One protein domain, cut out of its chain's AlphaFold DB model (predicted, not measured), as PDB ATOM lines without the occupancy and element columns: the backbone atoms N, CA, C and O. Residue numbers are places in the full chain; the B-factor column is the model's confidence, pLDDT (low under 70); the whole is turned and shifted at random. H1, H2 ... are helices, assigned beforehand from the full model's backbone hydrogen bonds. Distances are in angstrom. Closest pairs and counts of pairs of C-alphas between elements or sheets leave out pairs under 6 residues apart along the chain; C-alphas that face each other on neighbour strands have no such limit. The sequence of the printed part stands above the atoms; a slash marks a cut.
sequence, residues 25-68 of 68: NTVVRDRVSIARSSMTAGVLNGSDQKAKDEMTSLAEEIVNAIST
ATOM      1  N   ASN A  25     -10.011   0.063 -11.780       90.88
ATOM      2  CA  ASN A  25     -11.052  -0.666 -11.059       90.88
ATOM      3  C   ASN A  25     -11.246  -0.114  -9.645       90.88
ATOM      4  O   ASN A  25     -12.381  -0.055  -9.151       90.88
ATOM      5  N   THR A  26     -10.158   0.309  -9.001       93.31
ATOM      6  CA  THR A  26     -10.197   0.844  -7.641       93.31
ATOM      7  C   THR A  26     -10.966   2.165  -7.577       93.31
ATOM      8  O   THR A  26     -10.631   3.157  -8.221       93.31
ATOM      9  N   VAL A  27     -12.007   2.194  -6.736       91.00
ATOM     10  CA  VAL A  27     -12.820   3.389  -6.477       91.00
ATOM     11  C   VAL A  27     -12.411   4.015  -5.150       91.00
ATOM     12  O   VAL A  27     -12.677   3.454  -4.085       91.00
ATOM     13  N   VAL A  28     -11.847   5.220  -5.222       91.94
ATOM     14  CA  VAL A  28     -11.558   6.053  -4.051       91.94
ATOM     15  C   VAL A  28     -12.846   6.706  -3.575       91.94
ATOM     16  O   VAL A  28     -13.476   7.474  -4.305       91.94
ATOM     17  N   ARG A  29     -13.267   6.390  -2.351       90.88
ATOM     18  CA  ARG A  29     -14.504   6.947  -1.797       90.88
ATOM     19  C   ARG A  29     -14.225   8.255  -1.079       90.88
ATOM     20  O   ARG A  29     -13.184   8.415  -0.453       90.88
ATOM     21  N   ASP A  30     -15.199   9.159  -1.116       88.69
ATOM     22  CA  ASP A  30     -15.137  10.376  -0.314       88.69
ATOM     23  C   ASP A  30     -15.125  10.010   1.178       88.69
ATOM     24  O   ASP A  30     -16.053   9.382   1.705       88.69
ATOM     25  N   ARG A  31     -14.018  10.344   1.839       89.00
ATOM     26  CA  ARG A  31     -13.739  10.022   3.236       89.00
ATOM     27  C   ARG A  31     -13.137  11.239   3.914       89.00
ATOM     28  O   ARG A  31     -12.218  11.872   3.403       89.00
ATOM     29  N   VAL A  32     -13.575  11.494   5.145       88.81
ATOM     30  CA  VAL A  32     -13.056  12.593   5.976       88.81
ATOM     31  C   VAL A  32     -11.550  12.444   6.244       88.81
ATOM     32  O   VAL A  32     -10.838  13.435   6.394       88.81
ATOM     33  N   SER A  33     -11.052  11.208   6.314       88.31
ATOM     34  CA  SER A  33      -9.626  10.887   6.443       88.31
ATOM     35  C   SER A  33      -8.808  11.351   5.233       88.31
ATOM     36  O   SER A  33      -7.717  11.882   5.420       88.31
ATOM     37  N   ILE A  34      -9.356  11.231   4.020       90.50
ATOM     38  CA  ILE A  34      -8.742  11.727   2.781       90.50
ATOM     39  C   ILE A  34      -8.804  13.254   2.737       90.50
ATOM     40  O   ILE A  34      -7.792  13.898   2.502       90.50
ATOM     41  N   ALA A  35      -9.947  13.857   3.071       89.31
ATOM     42  CA  ALA A  35     -10.069  15.317   3.095       89.31
ATOM     43  C   ALA A  35      -9.081  15.992   4.073       89.31
ATOM     44  O   ALA A  35      -8.590  17.086   3.807       89.31
ATOM     45  N   ARG A  36      -8.766  15.338   5.201       89.00
ATOM     46  CA  ARG A  36      -7.802  15.833   6.202       89.00
ATOM     47  C   ARG A  36      -6.365  15.370   5.964       89.00
ATOM     48  O   ARG A  36      -5.487  15.739   6.742       89.00
ATOM     49  N   SER A  37      -6.095  14.588   4.919       88.81
ATOM     50  CA  SER A  37      -4.778  13.975   4.720       88.81
ATOM     51  C   SER A  37      -3.668  14.996   4.491       88.81
ATOM     52  O   SER A  37      -2.514  14.726   4.808       88.81
ATOM     53  N   SER A  38      -4.002  16.181   3.975       87.25
ATOM     54  CA  SER A  38      -3.070  17.305   3.832       87.25
ATOM     55  C   SER A  38      -2.477  17.752   5.171       87.25
ATOM     56  O   SER A  38      -1.329  18.181   5.218       87.25
ATOM     57  N   MET A  39      -3.222  17.597   6.268       87.06
ATOM     58  CA  MET A  39      -2.771  17.943   7.618       87.06
ATOM     59  C   MET A  39      -1.919  16.841   8.257       87.06
ATOM     60  O   MET A  39      -1.123  17.123   9.146       87.06
ATOM     61  N   THR A  40      -2.080  15.587   7.823       83.88
ATOM     62  CA  THR A  40      -1.397  14.409   8.393       83.88
ATOM     63  C   THR A  40      -0.259  13.889   7.514       83.88
ATOM     64  O   THR A  40       0.172  12.750   7.677       83.88
ATOM     65  N   ALA A  41       0.215  14.691   6.554       85.56
ATOM     66  CA  ALA A  41       1.221  14.286   5.568       85.56
ATOM     67  C   ALA A  41       0.838  13.007   4.788       85.56
ATOM     68  O   ALA A  41       1.687  12.174   4.480       85.56
ATOM     69  N   GLY A  42      -0.450  12.835   4.482       87.50
ATOM     70  CA  GLY A  42      -0.977  11.731   3.679       87.50
ATOM     71  C   GLY A  42      -1.944  10.804   4.420       87.50
ATOM     72  O   GLY A  42      -2.014  10.768   5.649       87.50
ATOM     73  N   VAL A  43      -2.711  10.039   3.635       90.50
ATOM     74  CA  VAL A  43      -3.745   9.098   4.117       90.50
ATOM     75  C   VAL A  43      -3.124   7.902   4.844       90.50
ATOM     76  O   VAL A  43      -3.692   7.394   5.812       90.50
ATOM     77  N   LEU A  44      -1.922   7.489   4.429       89.62
ATOM     78  CA  LEU A  44      -1.200   6.346   4.997       89.62
ATOM     79  C   LEU A  44      -0.802   6.555   6.466       89.62
ATOM     80  O   LEU A  44      -0.758   5.594   7.234       89.62
ATOM     81  N   ASN A  45      -0.613   7.811   6.873       88.94
ATOM     82  CA  ASN A  45      -0.298   8.195   8.250       88.94
ATOM     83  C   ASN A  45      -1.552   8.370   9.127       88.94
ATOM     84  O   ASN A  45      -1.442   8.578  10.331       88.94
ATOM     85  N   GLY A  46      -2.751   8.296   8.539       85.62
ATOM     86  CA  GLY A  46      -4.015   8.352   9.269       85.62
ATOM     87  C   GLY A  46      -4.379   7.032   9.961       85.62
ATOM     88  O   GLY A  46      -3.647   6.045   9.904       85.62
ATOM     89  N   SER A  47      -5.551   6.986  10.594       87.88
ATOM     90  CA  SER A  47      -6.091   5.789  11.264       87.88
ATOM     91  C   SER A  47      -7.167   5.043  10.460       87.88
ATOM     92  O   SER A  47      -7.597   3.965  10.859       87.88
ATOM     93  N   ASP A  48      -7.618   5.592   9.328       92.12
ATOM     94  CA  ASP A  48      -8.656   4.973   8.497       92.12
ATOM     95  C   ASP A  48      -8.063   3.878   7.608       92.12
ATOM     96  O   ASP A  48      -7.567   4.150   6.515       92.12
ATOM     97  N   GLN A  49      -8.134   2.634   8.079       94.19
ATOM     98  CA  GLN A  49      -7.588   1.481   7.367       94.19
ATOM     99  C   GLN A  49      -8.194   1.306   5.971       94.19
ATOM    100  O   GLN A  49      -7.468   1.063   5.017       94.19
ATOM    101  N   LYS A  50      -9.502   1.534   5.810       93.31
ATOM    102  CA  LYS A  50     -10.160   1.360   4.509       93.31
ATOM    103  C   LYS A  50      -9.667   2.376   3.480       93.31
ATOM    104  O   LYS A  50      -9.613   2.060   2.299       93.31
ATOM    105  N   ALA A  51      -9.337   3.594   3.915       92.62
ATOM    106  CA  ALA A  51      -8.735   4.588   3.033       92.62
ATOM    107  C   ALA A  51      -7.327   4.160   2.599       92.62
ATOM    108  O   ALA A  51      -6.966   4.352   1.443       92.62
ATOM    109  N   LYS A  52      -6.544   3.555   3.503       94.56
ATOM    110  CA  LYS A  52      -5.221   3.010   3.167       94.56
ATOM    111  C   LYS A  52      -5.335   1.885   2.151       94.56
ATOM    112  O   LYS A  52      -4.652   1.946   1.140       94.56
ATOM    113  N   ASP A  53      -6.243   0.940   2.381       95.69
ATOM    114  CA  ASP A  53      -6.465  -0.189   1.477       95.69
ATOM    115  C   ASP A  53      -6.868   0.307   0.075       95.69
ATOM    116  O   ASP A  53      -6.271  -0.102  -0.916       95.69
ATOM    117  N   GLU A  54      -7.804   1.265  -0.014       95.19
ATOM    118  CA  GLU A  54      -8.202   1.897  -1.284       95.19
ATOM    119  C   GLU A  54      -7.014   2.588  -1.992       95.19
ATOM    120  O   GLU A  54      -6.891   2.494  -3.208       95.19
ATOM    121  N   MET A  55      -6.114   3.261  -1.264       95.00
ATOM    122  CA  MET A  55      -4.917   3.881  -1.862       95.00
ATOM    123  C   MET A  55      -3.878   2.852  -2.310       95.00
ATOM    124  O   MET A  55      -3.275   3.017  -3.369       95.00
ATOM    125  N   THR A  56      -3.661   1.798  -1.523       95.56
ATOM    126  CA  THR A  56      -2.696   0.744  -1.842       95.56
ATOM    127  C   THR A  56      -3.135  -0.054  -3.065       95.56
ATOM    128  O   THR A  56      -2.322  -0.244  -3.965       95.56
ATOM    129  N   SER A  57      -4.412  -0.440  -3.159       96.69
ATOM    130  CA  SER A  57      -4.944  -1.123  -4.349       96.69
ATOM    131  C   SER A  57      -4.862  -0.247  -5.601       96.69
ATOM    132  O   SER A  57      -4.490  -0.730  -6.667       96.69
ATOM    133  N   LEU A  58      -5.127   1.058  -5.476       95.75
ATOM    134  CA  LEU A  58      -4.968   1.984  -6.598       95.75
ATOM    135  C   LEU A  58      -3.504   2.083  -7.052       95.75
ATOM    136  O   LEU A  58      -3.228   2.094  -8.249       95.75
ATOM    137  N   ALA A  59      -2.567   2.159  -6.104       95.44
ATOM    138  CA  ALA A  59      -1.142   2.206  -6.413       95.44
ATOM    139  C   ALA A  59      -0.675   0.928  -7.130       95.44
ATOM    140  O   ALA A  59       0.065   1.018  -8.106       95.44
ATOM    141  N   GLU A  60      -1.143  -0.241  -6.687       95.88
ATOM    142  CA  GLU A  60      -0.874  -1.525  -7.340       95.88
ATOM    143  C   GLU A  60      -1.382  -1.543  -8.789       95.88
ATOM    144  O   GLU A  60      -0.631  -1.885  -9.702       95.88
ATOM    145  N   GLU A  61      -2.622  -1.106  -9.026       95.62
ATOM    146  CA  GLU A  61      -3.188  -1.030 -10.378       95.62
ATOM    147  C   GLU A  61      -2.379  -0.113 -11.303       95.62
ATOM    148  O   GLU A  61      -2.118  -0.473 -12.450       95.62
ATOM    149  N   ILE A  62      -1.942   1.047 -10.806       94.75
ATOM    150  CA  ILE A  62      -1.120   1.987 -11.579       94.75
ATOM    151  C   ILE A  62       0.232   1.363 -11.933       94.75
ATOM    152  O   ILE A  62       0.666   1.450 -13.082       94.75
ATOM    153  N   VAL A  63       0.900   0.721 -10.972       95.81
ATOM    154  CA  VAL A  63       2.193   0.064 -11.212       95.81
ATOM    155  C   VAL A  63       2.050  -1.043 -12.255       95.81
ATOM    156  O   VAL A  63       2.861  -1.111 -13.179       95.81
ATOM    157  N   ASN A  64       0.999  -1.859 -12.161       94.19
ATOM    158  CA  ASN A  64       0.716  -2.915 -13.134       94.19
ATOM    159  C   ASN A  64       0.441  -2.350 -14.536       94.19
ATOM    160  O   ASN A  64       0.934  -2.896 -15.522       94.19
ATOM    161  N   ALA A  65      -0.287  -1.234 -14.629       90.44
ATOM    162  CA  ALA A  65      -0.586  -0.579 -15.901       90.44
ATOM    163  C   ALA A  65       0.653   0.038 -16.575       90.44
ATOM    164  O   ALA A  65       0.715   0.069 -17.797       90.44
ATOM    165  N   ILE A  66       1.627   0.531 -15.800       92.56
ATOM    166  CA  ILE A  66       2.866   1.131 -16.335       92.56
ATOM    167  C   ILE A  66       3.919   0.067 -16.673       92.56
ATOM    168  O   ILE A  66       4.767   0.287 -17.533       92.56
ATOM    169  N   SER A  67       3.898  -1.071 -15.980       85.62
ATOM    170  CA  SER A  67       4.890  -2.144 -16.155       85.62
ATOM    171  C   SER A  67       4.598  -3.061 -17.352       85.62
ATOM    172  O   SER A  67       5.340  -4.020 -17.567       85.62
ATOM    173  N   THR A  68       3.518  -2.787 -18.088       60.88
ATOM    174  CA  THR A  68       3.093  -3.495 -19.306       60.88
ATOM    175  C   THR A  68       3.502  -2.697 -20.538       60.88
ATOM    176  O   THR A  68       4.026  -3.321 -21.487       60.88
TER     177      THR A  68
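Overview. This is residues 25 to 68 of the 68 residues of an uncharacterized protein of Mucilaginibacter limnophilus (UniProt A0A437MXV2). What is the shape? H2, one long helix, makes the length; residues 25 to 31 run back beside it, and H1 and loop 36 to 48 gather where it begins. Residues 63 to 68 stick out. What makes it? The printed part has 44 residues with helices H1 then H2 and no named strand, all helix. It is only just loose, close to compact, with radius of gyration of the C-alphas 11.3 A and spans 35 by 18 by 14 A.

Along the chain. Where is H1? It has residues 32 to 35, with C-alpha 32 at (-13.056, 12.593, 5.976). And H2? It has residues 49 to 66, is 25.9 A long and ends at C-alpha 66, (2.866, 1.131, -16.335).

Arrangement. Do they touch? H1 and H2 are close but not clearly touching; their closest C-alphas, Ile 34 and Ala 51, are 7.1 A apart. Their backbones? Every O i to N i+4 pair in H2 is within hydrogen-bond range; H1 is too short for one.

Size, cuts and confidence. Any cut? The printed part has no cut; the 13-residue link H1 to H2 is long. Low confidence? Residue 68 is under 70.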